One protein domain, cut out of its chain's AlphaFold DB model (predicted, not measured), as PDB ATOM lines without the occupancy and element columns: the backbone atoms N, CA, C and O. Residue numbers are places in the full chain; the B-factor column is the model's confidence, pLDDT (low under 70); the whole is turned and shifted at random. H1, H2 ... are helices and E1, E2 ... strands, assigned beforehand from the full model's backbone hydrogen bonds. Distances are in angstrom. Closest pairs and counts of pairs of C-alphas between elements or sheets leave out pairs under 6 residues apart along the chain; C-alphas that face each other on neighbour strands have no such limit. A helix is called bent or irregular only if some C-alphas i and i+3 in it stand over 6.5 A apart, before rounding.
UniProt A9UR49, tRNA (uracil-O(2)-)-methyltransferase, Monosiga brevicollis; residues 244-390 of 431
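AT A GLANCE: This is residues 244 to 390 of the 431 residues of the protein "tRNA (uracil-O(2)-)-methyltransferase" of Monosiga brevicollis (UniProt A9UR49). A small sheet of four parallel strands has H3 over one face, and a long helical hairpin, H1 and H2, packs on H3 through H2 residues 275 to 286. The short H4 lies to the same side of the sheet as H3, by the edge strand E3 but not on the sheet, while H5 packs on the other edge strand, E4. The printed part has 147 residues with five named helices and four named strands, in the order H1 H2 E1 H3 E2 H4 E3 E4 H5; the sheet's order is E3 E2 E1 E4. The class is mixed, helices and strands, and the whole is compact, with a radius of gyration of the C-alphas of 15.5 A and spans of 45 by 40 by 26 A.

HOW THE PARTS SIT: In the sheet, E2, residues 331 to 335, and E1, residues 310 to 313, are parallel at 5 degrees, with N 332 and O 310 3.0 A apart. E3, residues 350 to 353, is parallel to E2 at 16 degrees, with N 333 and O 350 2.9 A apart. E4, residues 369 to 371, is parallel to E1 at 26 degrees, with N 311 and O 369 2.9 A apart. H3, residues 319 to 326, is on the sheet at a height over the sheet of 8.7 A and lies over E2, along the strands at 16 degrees on the local plane; the closest C-alphas of H3 and E2 are those of Cys 321 and Gly 333, 6.1 A apart. E1, H3, E2 form a strand-helix-strand unit, two parallel neighbour strands with a helix between, and so do E2, H4, E3 with H4 at residues 340 to 344; both crossovers are right-handed. H4 is not on the sheet. H5, residues 382 to 389, only grazes the sheet; its closest C-alpha to E4 is that of Ala 386, 6.0 A from that of Ile 370. H2, residues 271 to 298, touches H3 with residues 275 to 286 alone, the same way at a steep tilt of 46 degrees; the closest C-alphas are those of Asp 278 and Leu 320, 5.5 A apart. H1, residues 244 to 263, forms a helical hairpin with H2: they touch and run opposite ways at a steep tilt of 39 degrees, with the closest C-alphas, those of Val 262 and Pro 271, 5.2 A apart. In H3 and H5 every O i to N i+4 pair is within hydrogen-bond range; H1 has 14 of 16, H2 23 of 24, and H4 0 of 1, with 2 of 2 O i to N i+3 pairs.

IN THESE COORDINATES: H1 begins at C-alpha 244, (179.761, 131.812, 131.140), and is 28.4 A long; it is irregular, C-alphas 256 and 259 being 7.7 A apart, with a kink of 44 degrees near residue 257. H2 is 40.3 A long and ends at C-alpha 298, (159.088, 138.550, 124.217). E2, the longest strand, measures 13.4 A, H3 10.5 A and H5 10.3 A. H5 ends at C-alpha 389, (153.594, 143.035, 148.028).

THE WHOLE: The two C-alphas farthest apart, those of Ser 268 and Gly 300, are 47.2 A apart. The printed part has no cut. The links H2 to E1 and E3 to E4 are long. The mean pLDDT of the printed part is 79.5; residues under 70 include 358 to 363 and 373 to 390.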
ATOM      1  N   ALA A 244     178.811 131.061 131.953       71.31
ATOM      2  CA  ALA A 244     179.761 131.812 131.140       71.31
ATOM      3  C   ALA A 244     179.504 133.327 131.214       71.31
ATOM      4  O   ALA A 244     180.446 134.110 131.336       71.31
ATOM      5  N   GLU A 245     178.236 133.740 131.198       75.38
ATOM      6  CA  GLU A 245     177.851 135.147 131.314       75.38
ATOM      7  C   GLU A 245     178.098 135.679 132.723       75.38
ATOM      8  O   GLU A 245     178.657 136.763 132.874       75.38
ATOM      9  N   TYR A 246     177.793 134.877 133.746       79.00
ATOM     10  CA  TYR A 246     178.104 135.190 135.139       79.00
ATOM     11  C   TYR A 246     179.605 135.376 135.369       79.00
ATOM     12  O   TYR A 246     180.028 136.336 136.007       79.00
ATOM     13  N   ALA A 247     180.441 134.487 134.833       65.38
ATOM     14  CA  ALA A 247     181.890 134.604 134.965       65.38
ATOM     15  C   ALA A 247     182.471 135.800 134.196       65.38
ATOM     16  O   ALA A 247     183.476 136.375 134.620       65.38
ATOM     17  N   ARG A 248     181.866 136.173 133.063       83.56
ATOM     18  CA  ARG A 248     182.236 137.383 132.322       83.56
ATOM     19  C   ARG A 248     181.868 138.634 133.117       83.56
ATOM     20  O   ARG A 248     182.775 139.373 133.486       83.56
ATOM     21  N   LEU A 249     180.587 138.813 133.442       82.00
ATOM     22  CA  LEU A 249     180.104 140.011 134.130       82.00
ATOM     23  C   LEU A 249     180.751 140.165 135.509       82.00
ATOM     24  O   LEU A 249     181.182 141.255 135.854       82.00
ATOM     25  N   TYR A 250     180.924 139.083 136.272       80.12
ATOM     26  CA  TYR A 250     181.607 139.192 137.560       80.12
ATOM     27  C   TYR A 250     183.021 139.740 137.432       80.12
ATOM     28  O   TYR A 250     183.420 140.533 138.272       80.12
ATOM     29  N   ARG A 251     183.795 139.314 136.425       75.81
ATOM     30  CA  ARG A 251     185.148 139.851 136.229       75.81
ATOM     31  C   ARG A 251     185.092 141.336 135.909       75.81
ATOM     32  O   ARG A 251     185.832 142.096 136.513       75.81
ATOM     33  N   GLU A 252     184.165 141.740 135.046       90.94
ATOM     34  CA  GLU A 252     183.945 143.152 134.726       90.94
ATOM     35  C   GLU A 252     183.621 143.966 135.989       90.94
ATOM     36  O   GLU A 252     184.294 144.957 136.255       90.94
ATOM     37  N   LEU A 253     182.662 143.527 136.812       85.50
ATOM     38  CA  LEU A 253     182.287 144.231 138.046       85.50
ATOM     39  C   LEU A 253     183.390 144.165 139.114       85.50
ATOM     40  O   LEU A 253     183.642 145.151 139.805       85.50
ATOM     41  N   ARG A 254     184.077 143.024 139.237       84.12
ATOM     42  CA  ARG A 254     185.215 142.829 140.143       84.12
ATOM     43  C   ARG A 254     186.329 143.810 139.822       84.12
ATOM     44  O   ARG A 254     186.827 144.457 140.735       84.12
ATOM     45  N   ASP A 255     186.714 143.908 138.558       89.50
ATOM     46  CA  ASP A 255     187.819 144.762 138.135       89.50
ATOM     47  C   ASP A 255     187.406 146.245 138.171       89.50
ATOM     48  O   ASP A 255     188.222 147.103 138.504       89.50
ATOM     49  N   LYS A 256     186.125 146.545 137.907       96.06
ATOM     50  CA  LYS A 256     185.553 147.900 137.958       96.06
ATOM     51  C   LYS A 256     185.440 148.456 139.381       96.06
ATOM     52  O   LYS A 256     185.769 149.619 139.590       96.06
ATOM     53  N   TYR A 257     184.969 147.659 140.342       94.50
ATOM     54  CA  TYR A 257     184.625 148.144 141.687       94.50
ATOM     55  C   TYR A 257     185.535 147.613 142.802       94.50
ATOM     56  O   TYR A 257     185.780 148.315 143.782       94.50
ATOM     57  N   GLY A 258     186.049 146.388 142.668       92.00
ATOM     58  CA  GLY A 258     186.730 145.654 143.737       92.00
ATOM     59  C   GLY A 258     187.911 146.395 144.374       92.00
ATOM     60  O   GLY A 258     187.869 146.619 145.583       92.00
ATOM     61  N   PRO A 259     188.938 146.818 143.606       90.12
ATOM     62  CA  PRO A 259     190.133 147.445 144.176       90.12
ATOM     63  C   PRO A 259     189.827 148.682 145.033       90.12
ATOM     64  O   PRO A 259     190.277 148.768 146.173       90.12
ATOM     65  N   ALA A 260     189.002 149.600 144.518       90.94
ATOM     66  CA  ALA A 260     188.648 150.836 145.216       90.94
ATOM     67  C   ALA A 260     187.779 150.581 146.458       90.94
ATOM     68  O   ALA A 260     187.938 151.256 147.477       90.94
ATOM     69  N   LEU A 261     186.872 149.601 146.409       91.75
ATOM     70  CA  LEU A 261     186.039 149.237 147.558       91.75
ATOM     71  C   LEU A 261     186.853 148.582 148.679       91.75
ATOM     72  O   LEU A 261     186.623 148.893 149.846       91.75
ATOM     73  N   VAL A 262     187.817 147.719 148.338       88.00
ATOM     74  CA  VAL A 262     188.688 147.055 149.323       88.00
ATOM     75  C   VAL A 262     189.621 148.058 149.998       88.00
ATOM     76  O   VAL A 262     189.701 148.084 151.225       88.00
ATOM     77  N   GLU A 263     190.287 148.916 149.220       88.44
ATOM     78  CA  GLU A 263     191.196 149.942 149.755       88.44
ATOM     79  C   GLU A 263     190.469 150.926 150.681       88.44
ATOM     80  O   GLU A 263     191.019 151.415 151.668       88.44
ATOM     81  N   SER A 264     189.209 151.214 150.368       86.75
ATOM     82  CA  SER A 264     188.440 152.278 150.998       86.75
ATOM     83  C   SER A 264     187.401 151.753 152.012       86.75
ATOM     84  O   SER A 264     186.528 152.490 152.472       86.75
ATOM     85  N   TRP A 265     187.504 150.490 152.426       89.69
ATOM     86  CA  TRP A 265     186.557 149.864 153.348       89.69
ATOM     87  C   TRP A 265     186.597 150.477 154.758       89.69
ATOM     88  O   TRP A 265     187.655 150.593 155.375       89.69
ATOM     89  N   THR A 266     185.435 150.867 155.296       87.88
ATOM     90  CA  THR A 266     185.322 151.497 156.632       87.88
ATOM     91  C   THR A 266     184.697 150.624 157.703       87.88
ATOM     92  O   THR A 266     184.654 151.029 158.869       87.88
ATOM     93  N   GLU A 267     184.164 149.468 157.324       87.19
ATOM     94  CA  GLU A 267     183.525 148.563 158.269       87.19
ATOM     95  C   GLU A 267     184.573 147.692 158.969       87.19
ATOM     96  O   GLU A 267     185.679 147.484 158.479       87.19
ATOM     97  N   SER A 268     184.231 147.165 160.146       83.50
ATOM     98  CA  SER A 268     185.144 146.314 160.927       83.50
ATOM     99  C   SER A 268     185.305 144.896 160.363       83.50
ATOM    100  O   SER A 268     185.976 144.064 160.970       83.50
ATOM    101  N   THR A 269     184.604 144.586 159.276       75.31
ATOM    102  CA  THR A 269     184.619 143.290 158.597       75.31
ATOM    103  C   THR A 269     185.743 143.208 157.567       75.31
ATOM    104  O   THR A 269     186.261 144.228 157.129       75.31
ATOM    105  N   ASP A 270     186.109 141.988 157.172       75.62
ATOM    106  CA  ASP A 270     187.149 141.744 156.170       75.62
ATOM    107  C   ASP A 270     186.707 142.208 154.762       75.62
ATOM    108  O   ASP A 270     185.813 141.589 154.178       75.62
ATOM    109  N   PRO A 271     187.313 143.260 154.186       78.44
ATOM    110  CA  PRO A 271     186.901 143.775 152.884       78.44
ATOM    111  C   PRO A 271     187.026 142.750 151.760       78.44
ATOM    112  O   PRO A 271     186.157 142.703 150.890       78.44
ATOM    113  N   GLU A 272     188.060 141.904 151.770       74.56
ATOM    114  CA  GLU A 272     188.260 140.919 150.703       74.56
ATOM    115  C   GLU A 272     187.161 139.859 150.712       74.56
ATOM    116  O   GLU A 272     186.777 139.341 149.668       74.56
ATOM    117  N   LYS A 273     186.586 139.567 151.877       73.56
ATOM    118  CA  LYS A 273     185.438 138.672 151.952       73.56
ATOM    119  C   LYS A 273     184.165 139.349 151.440       73.56
ATOM    120  O   LYS A 273     183.531 138.846 150.518       73.56
ATOM    121  N   PHE A 274     183.782 140.475 152.040       75.44
ATOM    122  CA  PHE A 274     182.444 141.045 151.845       75.44
ATOM    123  C   PHE A 274     182.286 141.758 150.495       75.44
ATOM    124  O   PHE A 274     181.234 141.643 149.871       75.44
ATOM    125  N   VAL A 275     183.332 142.426 149.992       83.56
ATOM    126  CA  VAL A 275     183.262 143.127 148.699       83.56
ATOM    127  C   VAL A 275     183.038 142.141 147.554       83.56
ATOM    128  O   VAL A 275     182.155 142.340 146.721       83.56
ATOM    129  N   TYR A 276     183.814 141.057 147.493       81.31
ATOM    130  CA  TYR A 276     183.699 140.098 146.392       81.31
ATOM    131  C   TYR A 276     182.461 139.196 146.509       81.31
ATOM    132  O   TYR A 276     181.937 138.765 145.477       81.31
ATOM    133  N   GLU A 277     181.967 138.955 147.729       80.12
ATOM    134  CA  GLU A 277     180.675 138.306 147.983       80.12
ATOM    135  C   GLU A 277     179.529 139.133 147.378       80.12
ATOM    136  O   GLU A 277     178.816 138.632 146.501       80.12
ATOM    137  N   ASP A 278     179.437 140.422 147.724       81.88
ATOM    138  CA  ASP A 278     178.393 141.322 147.217       81.88
ATOM    139  C   ASP A 278     178.510 141.575 145.702       81.88
ATOM    140  O   ASP A 278     177.495 141.630 145.007       81.88
ATOM    141  N   ILE A 279     179.724 141.635 145.135       81.75
ATOM    142  CA  ILE A 279     179.913 141.703 143.672       81.75
ATOM    143  C   ILE A 279     179.406 140.423 142.990       81.75
ATOM    144  O   ILE A 279     178.767 140.489 141.933       81.75
ATOM    145  N   GLY A 280     179.678 139.246 143.562       79.94
ATOM    146  CA  GLY A 280     179.185 137.971 143.031       79.94
ATOM    147  C   GLY A 280     177.663 137.921 143.022       79.94
ATOM    148  O   GLY A 280     177.036 137.624 142.006       79.94
ATOM    149  N   ILE A 281     177.079 138.315 144.136       79.69
ATOM    150  CA  ILE A 281     175.648 138.450 144.326       79.69
ATOM    151  C   ILE A 281     175.015 139.435 143.318       79.69
ATOM    152  O   ILE A 281     174.061 139.077 142.620       79.69
ATOM    153  N   ALA A 282     175.562 140.648 143.190       86.38
ATOM    154  CA  ALA A 282     175.060 141.665 142.267       86.38
ATOM    155  C   ALA A 282     175.110 141.162 140.820       86.38
ATOM    156  O   ALA A 282     174.149 141.312 140.069       86.38
ATOM    157  N   THR A 283     176.196 140.476 140.447       83.38
ATOM    158  CA  THR A 283     176.345 139.849 139.124       83.38
ATOM    159  C   THR A 283     175.182 138.902 138.818       83.38
ATOM    160  O   THR A 283     174.630 138.935 137.716       83.38
ATOM    161  N   PHE A 284     174.816 138.047 139.779       81.56
ATOM    162  CA  PHE A 284     173.728 137.086 139.611       81.56
ATOM    163  C   PHE A 284     172.393 137.802 139.391       81.56
ATOM    164  O   PHE A 284     171.688 137.497 138.427       81.56
ATOM    165  N   LEU A 285     172.082 138.796 140.229       82.69
ATOM    166  CA  LEU A 285     170.853 139.582 140.113       82.69
ATOM    167  C   LEU A 285     170.750 140.330 138.797       82.69
ATOM    168  O   LEU A 285     169.708 140.274 138.163       82.69
ATOM    169  N   ILE A 286     171.820 140.994 138.364       86.44
ATOM    170  CA  ILE A 286     171.820 141.775 137.123       86.44
ATOM    171  C   ILE A 286     171.478 140.883 135.929       86.44
ATOM    172  O   ILE A 286     170.636 141.246 135.105       86.44
ATOM    173  N   LEU A 287     172.109 139.709 135.833       82.75
ATOM    174  CA  LEU A 287     171.829 138.761 134.752       82.75
ATOM    175  C   LEU A 287     170.402 138.242 134.818       82.75
ATOM    176  O   LEU A 287     169.726 138.149 133.796       82.75
ATOM    177  N   LEU A 288     169.929 137.942 136.020       79.50
ATOM    178  CA  LEU A 288     168.595 137.414 136.206       79.50
ATOM    179  C   LEU A 288     167.514 138.464 135.923       79.50
ATOM    180  O   LEU A 288     166.546 138.169 135.229       79.50
ATOM    181  N   PHE A 289     167.707 139.708 136.355       81.19
ATOM    182  CA  PHE A 289     166.829 140.834 136.041       81.19
ATOM    183  C   PHE A 289     166.767 141.075 134.533       81.19
ATOM    184  O   PHE A 289     165.674 141.179 133.984       81.19
ATOM    185  N   ARG A 290     167.913 141.094 133.842       85.50
ATOM    186  CA  ARG A 290     167.948 141.215 132.374       85.50
ATOM    187  C   ARG A 290     167.192 140.070 131.702       85.50
ATOM    188  O   ARG A 290     166.355 140.322 130.843       85.50
ATOM    189  N   ARG A 291     167.406 138.834 132.157       80.12
ATOM    190  CA  ARG A 291     166.756 137.658 131.573       80.12
ATOM    191  C   ARG A 291     165.238 137.663 131.746       80.12
ATOM    192  O   ARG A 291     164.515 137.305 130.820       80.12
ATOM    193  N   VAL A 292     164.745 138.055 132.920       73.44
ATOM    194  CA  VAL A 292     163.298 138.160 133.164       73.44
ATOM    195  C   VAL A 292     162.697 139.283 132.313       73.44
ATOM    196  O   VAL A 292     161.653 139.065 131.704       73.44
ATOM    197  N   ALA A 293     163.384 140.424 132.179       77.00
ATOM    198  CA  ALA A 293     162.922 141.533 131.343       77.00
ATOM    199  C   ALA A 293     162.825 141.138 129.861       77.00
ATOM    200  O   ALA A 293     161.826 141.443 129.213       77.00
ATOM    201  N   GLU A 294     163.823 140.420 129.336       79.44
ATOM    202  CA  GLU A 294     163.801 139.874 127.971       79.44
ATOM    203  C   GLU A 294     162.578 138.982 127.743       79.44
ATOM    204  O   GLU A 294     161.852 139.155 126.767       79.44
ATOM    205  N   LEU A 295     162.309 138.060 128.669       75.69
ATOM    206  CA  LEU A 295     161.212 137.104 128.534       75.69
ATOM    207  C   LEU A 295     159.836 137.757 128.682       75.69
ATOM    208  O   LEU A 295     158.900 137.386 127.973       75.69
ATOM    209  N   GLU A 296     159.697 138.743 129.568       74.06
ATOM    210  CA  GLU A 296     158.474 139.542 129.662       74.06
ATOM    211  C   GLU A 296     158.275 140.402 128.402       74.06
ATOM    212  O   GLU A 296     157.142 140.550 127.940       74.06
ATOM    213  N   ALA A 297     159.350 140.910 127.790       76.81
ATOM    214  CA  ALA A 297     159.278 141.649 126.530       76.81
ATOM    215  C   ALA A 297     158.893 140.757 125.338       76.81
ATOM    216  O   ALA A 297     158.018 141.134 124.556       76.81
ATOM    217  N   GLU A 298     159.465 139.555 125.226       78.81
ATOM    218  CA  GLU A 298     159.088 138.550 124.217       78.81
ATOM    219  C   GLU A 298     157.605 138.157 124.320       78.81
ATOM    220  O   GLU A 298     156.942 137.920 123.309       78.81
ATOM    221  N   GLN A 299     157.060 138.140 125.540       76.94
ATOM    222  CA  GLN A 299     155.644 137.869 125.808       76.94
ATOM    223  C   GLN A 299     154.739 139.107 125.677       76.94
ATOM    224  O   GLN A 299     153.530 139.002 125.897       76.94
ATOM    225  N   GLY A 300     155.294 140.280 125.351       75.81
ATOM    226  CA  GLY A 300     154.554 141.543 125.265       75.81
ATOM    227  C   GLY A 300     154.009 142.048 126.609       75.81
ATOM    228  O   GLY A 300     153.071 142.842 126.628       75.81
ATOM    229  N   GLN A 301     154.563 141.572 127.726       70.00
ATOM    230  CA  GLN A 301     154.171 141.928 129.096       70.00
ATOM    231  C   GLN A 301     154.977 143.109 129.652       70.00
ATOM    232  O   GLN A 301     154.499 143.795 130.553       70.00
ATOM    233  N   ALA A 302     156.158 143.382 129.089       68.25
ATOM    234  CA  ALA A 302     156.995 144.523 129.443       68.25
ATOM    235  C   ALA A 302     157.578 145.204 128.186       68.25
ATOM    236  O   ALA A 302     157.759 144.560 127.153       68.25
ATOM    237  N   PRO A 303     157.875 146.515 128.225       73.12
ATOM    238  CA  PRO A 303     158.601 147.177 127.144       73.12
ATOM    239  C   PRO A 303     160.059 146.694 127.068       73.12
ATOM    240  O   PRO A 303     160.664 146.370 128.084       73.12
ATOM    241  N   ALA A 304     160.662 146.744 125.876       64.94
ATOM    242  CA  ALA A 304     162.023 146.247 125.618       64.94
ATOM    243  C   ALA A 304     163.137 146.888 126.479       64.94
ATOM    244  O   ALA A 304     164.207 146.310 126.614       64.94
ATOM    245  N   ASN A 305     162.885 148.060 127.078       69.44
ATOM    246  CA  ASN A 305     163.820 148.771 127.961       69.44
ATOM    247  C   ASN A 305     163.304 148.868 129.411       69.44
ATOM    248  O   ASN A 305     163.633 149.815 130.128       69.44
ATOM    249  N   PHE A 306     162.431 147.949 129.834       72.31
ATOM    250  CA  PHE A 306     161.942 147.925 131.207       72.31
ATOM    251  C   PHE A 306     163.095 147.669 132.182       72.31
ATOM    252  O   PHE A 306     163.905 146.769 131.981       72.31
ATOM    253  N   THR A 307     163.174 148.473 133.239       70.50
ATOM    254  CA  THR A 307     164.152 148.280 134.311       70.50
ATOM    255  C   THR A 307     163.400 148.027 135.599       70.50
ATOM    256  O   THR A 307     162.593 148.861 136.015       70.50
ATOM    257  N   TYR A 308     163.674 146.886 136.221       74.69
ATOM    258  CA  TYR A 308     163.060 146.538 137.489       74.69
ATOM    259  C   TYR A 308     163.544 147.433 138.623       74.69
ATOM    260  O   TYR A 308     164.701 147.867 138.655       74.69
ATOM    261  N   LYS A 309     162.651 147.634 139.587       81.56
ATOM    262  CA  LYS A 309     162.964 148.190 140.892       81.56
ATOM    263  C   LYS A 309     163.071 147.088 141.929       81.56
ATOM    264  O   LYS A 309     162.348 146.091 141.878       81.56
ATOM    265  N   PHE A 310     163.944 147.301 142.904       83.06
ATOM    266  CA  PHE A 310     164.098 146.390 144.030       83.06
ATOM    267  C   PHE A 310     163.966 147.107 145.374       83.06
ATOM    268  O   PHE A 310     164.144 148.321 145.475       83.06
ATOM    269  N   VAL A 311     163.662 146.335 146.409       84.69
ATOM    270  CA  VAL A 311     163.860 146.719 147.807       84.69
ATOM    271  C   VAL A 311     164.685 145.634 148.490       84.69
ATOM    272  O   VAL A 311     164.399 144.458 148.296       84.69
ATOM    273  N   ASP A 312     165.711 146.005 149.249       85.56
ATOM    274  CA  ASP A 312     166.547 145.089 150.032       85.56
ATOM    275  C   ASP A 312     166.266 145.284 151.522       85.56
ATOM    276  O   ASP A 312     166.485 146.365 152.073       85.56
ATOM    277  N   LEU A 313     165.705 144.253 152.151       82.19
ATOM    278  CA  LEU A 313     165.276 144.270 153.545       82.19
ATOM    279  C   LEU A 313     166.378 143.686 154.425       82.19
ATOM    280  O   LEU A 313     166.704 142.506 154.308       82.19
ATOM    281  N   GLY A 314     166.914 144.509 155.322       83.12
ATOM    282  CA  GLY A 314     168.144 144.189 156.036       83.12
ATOM    283  C   GLY A 314     169.340 144.310 155.097       83.12
ATOM    284  O   GLY A 314     170.069 143.346 154.903       83.12
ATOM    285  N   CYS A 315     169.516 145.471 154.461       86.12
ATOM    286  CA  CYS A 315     170.574 145.673 153.465       86.12
ATOM    287  C   CYS A 315     171.982 145.823 154.075       86.12
ATOM    288  O   CYS A 315     172.976 145.880 153.345       86.12
ATOM    289  N   GLY A 316     172.094 145.919 155.406       89.00
ATOM    290  CA  GLY A 316     173.355 145.925 156.133       89.00
ATOM    291  C   GLY A 316     174.297 147.042 155.691       89.00
ATOM    292  O   GLY A 316     174.055 148.232 155.904       89.00
ATOM    293  N   ASN A 317     175.423 146.653 155.093       89.44
ATOM    294  CA  ASN A 317     176.433 147.589 154.602       89.44
ATOM    295  C   ASN A 317     175.938 148.433 153.406       89.44
ATOM    296  O   ASN A 317     176.566 149.441 153.110       89.44
ATOM    297  N   GLY A 318     174.828 148.072 152.749       91.75
ATOM    298  CA  GLY A 318     174.262 148.787 151.599       91.75
ATOM    299  C   GLY A 318     175.041 148.639 150.283       91.75
ATOM    300  O   GLY A 318     174.617 149.191 149.267       91.75
ATOM    301  N   LEU A 319     176.148 147.887 150.263       92.50
ATOM    302  CA  LEU A 319     177.019 147.733 149.096       92.50
ATOM    303  C   LEU A 319     176.290 147.061 147.930       92.50
ATOM    304  O   LEU A 319     176.405 147.526 146.799       92.50
ATOM    305  N   LEU A 320     175.511 146.007 148.192       91.06
ATOM    306  CA  LEU A 320     174.706 145.356 147.159       91.06
ATOM    307  C   LEU A 320     173.754 146.347 146.473       91.06
ATOM    308  O   LEU A 320     173.708 146.420 145.245       91.06
ATOM    309  N   CYS A 321     173.020 147.131 147.265       91.94
ATOM    310  CA  CYS A 321     172.099 148.143 146.755       91.94
ATOM    311  C   CYS A 321     172.830 149.164 145.877       91.94
ATOM    312  O   CYS A 321     172.362 149.492 144.786       91.94
ATOM    313  N   TRP A 322     173.996 149.633 146.332       94.62
ATOM    314  CA  TRP A 322     174.814 150.576 145.579       94.62
ATOM    315  C   TRP A 322     175.333 149.969 144.268       94.62
ATOM    316  O   TRP A 322     175.191 150.597 143.223       94.62
ATOM    317  N   LEU A 323     175.848 148.733 144.277       93.75
ATOM    318  CA  LEU A 323     176.316 148.041 143.067       93.75
ATOM    319  C   LEU A 323     175.205 147.912 142.016       93.75
ATOM    320  O   LEU A 323     175.438 148.165 140.835       93.75
ATOM    321  N   LEU A 324     173.989 147.550 142.436       92.06
ATOM    322  CA  LEU A 324     172.835 147.465 141.538       92.06
ATOM    323  C   LEU A 324     172.455 148.840 140.966       92.06
ATOM    324  O   LEU A 324     172.193 148.941 139.766       92.06
ATOM    325  N   ALA A 325     172.491 149.894 141.789       92.88
ATOM    326  CA  ALA A 325     172.237 151.270 141.357       92.88
ATOM    327  C   ALA A 325     173.251 151.753 140.311       92.88
ATOM    328  O   ALA A 325     172.853 152.287 139.274       92.88
ATOM    329  N   GLN A 326     174.543 151.484 140.522       93.38
ATOM    330  CA  GLN A 326     175.604 151.821 139.564       93.38
ATOM    331  C   GLN A 326     175.463 151.078 138.224       93.38
ATOM    332  O   GLN A 326     175.911 151.562 137.185       93.38
ATOM    333  N   GLU A 327     174.809 149.915 138.227       92.88
ATOM    334  CA  GLU A 327     174.503 149.129 137.026       92.88
ATOM    335  C   GLU A 327     173.112 149.444 136.434       92.88
ATOM    336  O   GLU A 327     172.646 148.755 135.523       92.88
ATOM    337  N   GLY A 328     172.468 150.518 136.910       90.56
ATOM    338  CA  GLY A 328     171.244 151.093 136.346       90.56
ATOM    339  C   GLY A 328     169.938 150.620 136.986       90.56
ATOM    340  O   GLY A 328     168.870 151.073 136.573       90.56
ATOM    341  N   PHE A 329     169.989 149.749 137.996       87.88
ATOM    342  CA  PHE A 329     168.801 149.247 138.688       87.88
ATOM    343  C   PHE A 329     168.450 150.146 139.868       87.88
ATOM    344  O   PHE A 329     169.218 150.281 140.813       87.88
ATOM    345  N   ARG A 330     167.262 150.750 139.848       86.94
ATOM    346  CA  ARG A 330     166.821 151.607 140.955       86.94
ATOM    347  C   ARG A 330     166.314 150.753 142.106       86.94
ATOM    348  O   ARG A 330     165.506 149.854 141.890       86.94
ATOM    349  N   GLY A 331     166.697 151.077 143.328       83.50
ATOM    350  CA  GLY A 331     166.167 150.367 144.477       83.50
ATOM    351  C   GLY A 331     166.406 151.065 145.796       83.50
ATOM    352  O   GLY A 331     167.055 152.109 145.858       83.50
ATOM    353  N   LEU A 332     165.821 150.463 146.824       87.81
ATOM    354  CA  LEU A 332     165.773 150.964 148.188       87.81
ATOM    355  C   LEU A 332     166.394 149.934 149.132       87.81
ATOM    356  O   LEU A 332     165.915 148.806 149.194       87.81
ATOM    357  N   GLY A 333     167.422 150.312 149.881       90.56
ATOM    358  CA  GLY A 333     167.963 149.492 150.964       90.56
ATOM    359  C   GLY A 333     167.417 149.941 152.313       90.56
ATOM    360  O   GLY A 333     167.529 151.118 152.657       90.56
ATOM    361  N   LEU A 334     166.843 149.019 153.083       88.62
ATOM    362  CA  LEU A 334     166.352 149.273 154.435       88.62
ATOM    363  C   LEU A 334     167.188 148.489 155.442       88.62
ATOM    364  O   LEU A 334     167.318 147.273 155.312       88.62
ATOM    365  N   ASP A 335     167.696 149.150 156.475       88.88
ATOM    366  CA  ASP A 335     168.355 148.479 157.600       88.88
ATOM    367  C   ASP A 335     167.965 149.135 158.924       88.88
ATOM    368  O   ASP A 335     167.684 150.332 158.977       88.88
ATOM    369  N   LEU A 336     167.977 148.360 160.011       87.69
ATOM    370  CA  LEU A 336     167.695 148.877 161.349       87.69
ATOM    371  C   LEU A 336     168.748 149.901 161.800       87.69
ATOM    372  O   LEU A 336     168.446 150.743 162.644       87.69
ATOM    373  N   GLN A 337     169.974 149.812 161.275       86.69
ATOM    374  CA  GLN A 337     171.084 150.659 161.683       86.69
ATOM    375  C   GLN A 337     171.888 151.158 160.482       86.69
ATOM    376  O   GLN A 337     172.521 150.375 159.769       86.69
ATOM    377  N   ARG A 338     171.990 152.485 160.337       90.81
ATOM    378  CA  ARG A 338     172.882 153.105 159.350       90.81
ATOM    379  C   ARG A 338     174.335 152.689 159.592       90.81
ATOM    380  O   ARG A 338     174.853 152.787 160.710       90.81
ATOM    381  N   ARG A 339     175.023 152.268 158.527       89.19
ATOM    382  CA  ARG A 339     176.460 151.944 158.543       89.19
ATOM    383  C   ARG A 339     177.300 153.131 158.085       89.19
ATOM    384  O   ARG A 339     176.821 153.996 157.358       89.19
ATOM    385  N   ARG A 340     178.567 153.175 158.507       88.81
ATOM    386  CA  ARG A 340     179.475 154.296 158.192       88.81
ATOM    387  C   ARG A 340     179.812 154.338 156.708       88.81
ATOM    388  O   ARG A 340     179.959 155.414 156.142       88.81
ATOM    389  N   ILE A 341     179.900 153.171 156.077       89.50
ATOM    390  CA  ILE A 341     180.176 153.055 154.646       89.50
ATOM    391  C   ILE A 341     179.097 153.711 153.772       89.50
ATOM    392  O   ILE A 341     179.409 154.127 152.662       89.50
ATOM    393  N   TRP A 342     177.870 153.906 154.279       92.12
ATOM    394  CA  TRP A 342     176.806 154.578 153.527       92.12
ATOM    395  C   TRP A 342     177.170 156.022 153.158       92.12
ATOM    396  O   TRP A 342     176.706 156.514 152.138       92.12
ATOM    397  N   ASP A 343     178.018 156.697 153.946       89.56
ATOM    398  CA  ASP A 343     178.476 158.066 153.655       89.56
ATOM    399  C   ASP A 343     179.375 158.147 152.405       89.56
ATOM    400  O   ASP A 343     179.658 159.239 151.917       89.56
ATOM    401  N   ARG A 344     179.855 157.001 151.903       86.25
ATOM    402  CA  ARG A 344     180.728 156.912 150.720       86.25
ATOM    403  C   ARG A 344     179.976 156.645 149.428       86.25
ATOM    404  O   ARG A 344     180.569 156.761 148.360       86.25
ATOM    405  N   PHE A 345     178.722 156.229 149.521       88.81
ATOM    406  CA  PHE A 345     177.917 155.939 148.351       88.81
ATOM    407  C   PHE A 345     177.298 157.231 147.815       88.81
ATOM    408  O   PHE A 345     176.767 158.039 148.577       88.81
ATOM    409  N   ASP A 346     177.385 157.423 146.499       78.19
ATOM    410  CA  ASP A 346     176.774 158.564 145.816       78.19
ATOM    411  C   ASP A 346     175.245 158.579 145.996       78.19
ATOM    412  O   ASP A 346     174.621 157.561 146.294       78.19
ATOM    413  N   ALA A 347     174.623 159.739 145.756       68.12
ATOM    414  CA  ALA A 347     173.188 159.969 145.974       68.12
ATOM    415  C   ALA A 347     172.242 159.133 145.081       68.12
ATOM    416  O   ALA A 347     171.024 159.228 145.227       68.12
ATOM    417  N   ASP A 348     172.784 158.326 144.168       75.38
ATOM    418  CA  ASP A 348     172.023 157.491 143.237       75.38
ATOM    419  C   ASP A 348     171.467 156.201 143.878       75.38
ATOM    420  O   ASP A 348     170.658 155.510 143.255       75.38
ATOM    421  N   VAL A 349     171.852 155.882 145.124       83.88
ATOM    422  CA  VAL A 349     171.267 154.788 145.921       83.88
ATOM    423  C   VAL A 349     170.459 155.337 147.100       83.88
ATOM    424  O   VAL A 349     170.932 156.180 147.863       83.88
ATOM    425  N   GLU A 350     169.237 154.837 147.285       91.25
ATOM    426  CA  GLU A 350     168.398 155.197 148.429       91.25
ATOM    427  C   GLU A 350     168.605 154.175 149.556       91.25
ATOM    428  O   GLU A 350     168.240 153.009 149.425       91.25
ATOM    429  N   LEU A 351     169.222 154.604 150.662       93.06
ATOM    430  CA  LEU A 351     169.452 153.780 151.851       93.06
ATOM    431  C   LEU A 351     168.810 154.446 153.072       93.06
ATOM    432  O   LEU A 351     169.167 155.575 153.424       93.06
ATOM    433  N   LEU A 352     167.878 153.752 153.726       91.06
ATOM    434  CA  LEU A 352     167.110 154.281 154.853       91.06
ATOM    435  C   LEU A 352     167.346 153.464 156.124       91.06
ATOM    436  O   LEU A 352     167.198 152.243 156.145       91.06
ATOM    437  N   GLU A 353     167.660 154.175 157.207       92.69
ATOM    438  CA  GLU A 353     167.677 153.614 158.556       92.69
ATOM    439  C   GLU A 353     166.239 153.530 159.072       92.69
ATOM    440  O   GLU A 353     165.649 154.528 159.492       92.69
ATOM    441  N   THR A 354     165.645 152.345 158.985       86.94
ATOM    442  CA  THR A 354     164.282 152.092 159.448       86.94
ATOM    443  C   THR A 354     164.122 150.646 159.881       86.94
ATOM    444  O   THR A 354     164.642 149.718 159.266       86.94
ATOM    445  N   ALA A 355     163.333 150.438 160.933       82.44
ATOM    446  CA  ALA A 355     162.931 149.098 161.318       82.44
ATOM    447  C   ALA A 355     161.994 148.510 160.253       82.44
ATOM    448  O   ALA A 355     160.979 149.112 159.894       82.44
ATOM    449  N   VAL A 356     162.325 147.313 159.777       73.06
ATOM    450  CA  VAL A 356     161.421 146.470 158.994       73.06
ATOM    451  C   VAL A 356     160.672 145.603 160.001       73.06
ATOM    452  O   VAL A 356     161.242 144.660 160.539       73.06
ATOM    453  N   ASP A 357     159.417 145.939 160.299       71.50
ATOM    454  CA  ASP A 357     158.554 145.103 161.140       71.50
ATOM    455  C   ASP A 357     157.498 144.380 160.278       71.50
ATOM    456  O   ASP A 357     156.510 144.986 159.842       71.50
ATOM    457  N   PRO A 358     157.676 143.067 160.046       63.75
ATOM    458  CA  PRO A 358     156.764 142.253 159.250       63.75
ATOM    459  C   PRO A 358     155.330 142.195 159.794       63.75
ATOM    460  O   PRO A 358     154.402 141.882 159.045       63.75
ATOM    461  N   LYS A 359     155.114 142.497 161.084       60.72
ATOM    462  CA  LYS A 359     153.791 142.440 161.729       60.72
ATOM    463  C   LYS A 359     152.852 143.548 161.261       60.72
ATOM    464  O   LYS A 359     151.641 143.394 161.400       60.72
ATOM    465  N   TYR A 360     153.379 144.636 160.698       58.09
ATOM    466  CA  TYR A 360     152.583 145.793 160.270       58.09
ATOM    467  C   TYR A 360     152.213 145.790 158.780       58.09
ATOM    468  O   TYR A 360     151.812 146.823 158.250       58.09
ATOM    469  N   GLY A 361     152.279 144.636 158.102       56.47
ATOM    470  CA  GLY A 361     151.771 144.509 156.731       56.47
ATOM    471  C   GLY A 361     152.590 145.307 155.716       56.47
ATOM    472  O   GLY A 361     152.032 146.043 154.903       56.47
ATOM    473  N   LEU A 362     153.918 145.175 155.778       66.50
ATOM    474  CA  LEU A 362     154.817 145.816 154.825       66.50
ATOM    475  C   LEU A 362     154.545 145.280 153.418       66.50
ATOM    476  O   LEU A 362     154.667 144.083 153.160       66.50
ATOM    477  N   THR A 363     154.164 146.184 152.519       66.69
ATOM    478  CA  THR A 363     154.000 145.893 151.098       66.69
ATOM    479  C   THR A 363     154.791 146.904 150.285       66.69
ATOM    480  O   THR A 363     154.789 148.095 150.592       66.69
ATOM    481  N   TYR A 364     155.457 146.425 149.240       72.94
ATOM    482  CA  TYR A 364     156.259 147.231 148.322       72.94
ATOM    483  C   TYR A 364     155.708 147.105 146.897       72.94
ATOM    484  O   TYR A 364     156.370 146.550 146.023       72.94
ATOM    485  N   PRO A 365     154.480 147.597 146.633       67.12
ATOM    486  CA  PRO A 365     153.789 147.388 145.356       67.12
ATOM    487  C   PRO A 365     154.458 148.091 144.165       67.12
ATOM    488  O   PRO A 365     154.099 147.835 143.021       67.12
ATOM    489  N   SER A 366     155.401 148.998 144.427       68.88
ATOM    490  CA  SER A 366     156.193 149.716 143.424       68.88
ATOM    491  C   SER A 366     157.544 149.063 143.112       68.88
ATOM    492  O   SER A 366     158.339 149.672 142.394       68.88
ATOM    493  N   CYS A 367     157.831 147.899 143.699       70.19
ATOM    494  CA  CYS A 367     159.069 147.150 143.512       70.19
ATOM    495  C   CYS A 367     158.736 145.763 142.961       70.19
ATOM    496  O   CYS A 367     157.892 145.055 143.507       70.19
ATOM    497  N   GLU A 368     159.420 145.352 141.898       75.06
ATOM    498  CA  GLU A 368     159.224 144.029 141.304       75.06
ATOM    499  C   GLU A 368     160.068 142.946 141.987       75.06
ATOM    500  O   GLU A 368     159.725 141.761 141.916       75.06
ATOM    501  N   TRP A 369     161.141 143.352 142.676       76.75
ATOM    502  CA  TRP A 369     162.008 142.464 143.444       76.75
ATOM    503  C   TRP A 369     162.072 142.860 144.913       76.75
ATOM    504  O   TRP A 369     162.257 144.027 145.259       76.75
ATOM    505  N   ILE A 370     161.971 141.853 145.776       76.75
ATOM    506  CA  ILE A 370     162.279 141.965 147.199       76.75
ATOM    507  C   ILE A 370     163.498 141.099 147.457       76.75
ATOM    508  O   ILE A 370     163.502 139.911 147.130       76.75
ATOM    509  N   LEU A 371     164.526 141.725 148.007       79.38
ATOM    510  CA  LEU A 371     165.786 141.128 148.386       79.38
ATOM    511  C   LEU A 371     165.872 141.087 149.916       79.38
ATOM    512  O   LEU A 371     165.196 141.830 150.626       79.38
ATOM    513  N   GLY A 372     166.702 140.185 150.403       73.25
ATOM    514  CA  GLY A 372     167.056 140.040 151.803       73.25
ATOM    515  C   GLY A 372     168.425 139.404 151.856       73.25
ATOM    516  O   GLY A 372     168.519 138.175 151.892       73.25
ATOM    517  N   ASN A 373     169.450 140.256 151.779       68.94
ATOM    518  CA  ASN A 373     170.854 139.874 151.677       68.94
ATOM    519  C   ASN A 373     171.484 139.339 152.949       68.94
ATOM    520  O   ASN A 373     172.688 139.178 152.972       68.94
ATOM    521  N   HIS A 374     170.736 139.006 153.992       63.94
ATOM    522  CA  HIS A 374     171.321 138.471 155.213       63.94
ATOM    523  C   HIS A 374     170.513 137.301 155.770       63.94
ATOM    524  O   HIS A 374     169.291 137.219 155.640       63.94
ATOM    525  N   SER A 375     171.242 136.368 156.385       59.53
ATOM    526  CA  SER A 375     170.661 135.306 157.208       59.53
ATOM    527  C   SER A 375     170.400 135.849 158.610       59.53
ATOM    528  O   SER A 375     171.276 135.793 159.477       59.53
ATOM    529  N   ASP A 376     169.215 136.405 158.826       65.25
ATOM    530  CA  ASP A 376     168.808 137.037 160.077       65.25
ATOM    531  C   ASP A 376     167.327 136.767 160.403       65.25
ATOM    532  O   ASP A 376     166.676 135.884 159.838       65.25
ATOM    533  N   GLU A 377     166.785 137.510 161.368       67.31
ATOM    534  CA  GLU A 377     165.393 137.371 161.791       67.31
ATOM    535  C   GLU A 377     164.383 137.748 160.693       67.31
ATOM    536  O   GLU A 377     163.230 137.328 160.798       67.31
ATOM    537  N   LEU A 378     164.789 138.484 159.644       65.88
ATOM    538  CA  LEU A 378     163.957 138.852 158.492       65.88
ATOM    539  C   LEU A 378     163.874 137.748 157.442       65.88
ATOM    540  O   LEU A 378     162.868 137.689 156.734       65.88
ATOM    541  N   THR A 379     164.857 136.846 157.358       65.81
ATOM    542  CA  THR A 379     164.886 135.748 156.373       65.81
ATOM    543  C   THR A 379     163.548 134.993 156.223       65.81
ATOM    544  O   THR A 379     163.096 134.839 155.086       65.81
ATOM    545  N   PRO A 380     162.849 134.551 157.295       65.94
ATOM    546  CA  PRO A 380     161.553 133.874 157.148       65.94
ATOM    547  C   PRO A 380     160.413 134.795 156.682       65.94
ATOM    548  O   PRO A 380     159.381 134.309 156.218       65.94
ATOM    549  N   TRP A 381     160.574 136.113 156.799       68.31
ATOM    550  CA  TRP A 381     159.565 137.104 156.433       68.31
ATOM    551  C   TRP A 381     159.690 137.591 154.996       68.31
ATOM    552  O   TRP A 381     158.665 137.958 154.422       68.31
ATOM    553  N   ILE A 382     160.883 137.550 154.388       66.12
ATOM    554  CA  ILE A 382     161.084 137.966 152.987       66.12
ATOM    555  C   ILE A 382     160.067 137.295 152.047       66.12
ATOM    556  O   ILE A 382     159.410 138.013 151.285       66.12
ATOM    557  N   PRO A 383     159.811 135.970 152.134       61.19
ATOM    558  CA  PRO A 383     158.819 135.324 151.281       61.19
ATOM    559  C   PRO A 383     157.384 135.816 151.497       61.19
ATOM    560  O   PRO A 383     156.620 135.962 150.541       61.19
ATOM    561  N   LEU A 384     157.015 136.086 152.752       63.91
ATOM    562  CA  LEU A 384     155.682 136.565 153.122       63.91
ATOM    563  C   LEU A 384     155.455 138.002 152.645       63.91
ATOM    564  O   LEU A 384     154.392 138.314 152.106       63.91
ATOM    565  N   VAL A 385     156.466 138.858 152.805       65.19
ATOM    566  CA  VAL A 385     156.447 140.246 152.332       65.19
ATOM    567  C   VAL A 385     156.383 140.277 150.806       65.19
ATOM    568  O   VAL A 385     155.563 141.011 150.258       65.19
ATOM    569  N   ALA A 386     157.149 139.435 150.106       66.69
ATOM    570  CA  ALA A 386     157.084 139.309 148.648       66.69
ATOM    571  C   ALA A 386     155.693 138.883 148.165       66.69
ATOM    572  O   ALA A 386     155.098 139.556 147.320       66.69
ATOM    573  N   ALA A 387     155.122 137.830 148.754       63.28
ATOM    574  CA  ALA A 387     153.776 137.373 148.411       63.28
ATOM    575  C   ALA A 387     152.714 138.464 148.640       63.28
ATOM    576  O   ALA A 387     151.830 138.648 147.807       63.28
ATOM    577  N   SER A 388     152.833 139.219 149.735       64.38
ATOM    578  CA  SER A 388     151.881 140.275 150.109       64.38
ATOM    579  C   SER A 388     152.054 141.567 149.305       64.38
ATOM    580  O   SER A 388     151.097 142.317 149.131       64.38
ATOM    581  N   SER A 389     153.265 141.833 148.805       60.84
ATOM    582  CA  SER A 389     153.594 143.035 148.028       60.84
ATOM    583  C   SER A 389     153.141 142.962 146.577       60.84
ATOM    584  O   SER A 389     153.137 143.987 145.905       60.84
ATOM    585  N   THR A 390     152.761 141.778 146.091       51.72
ATOM    586  CA  THR A 390     152.350 141.589 144.698       51.72
ATOM    587  C   THR A 390     150.891 142.036 144.523       51.72
ATOM    588  O   THR A 390     149.993 141.399 145.082       51.72
TER     589      THR A 390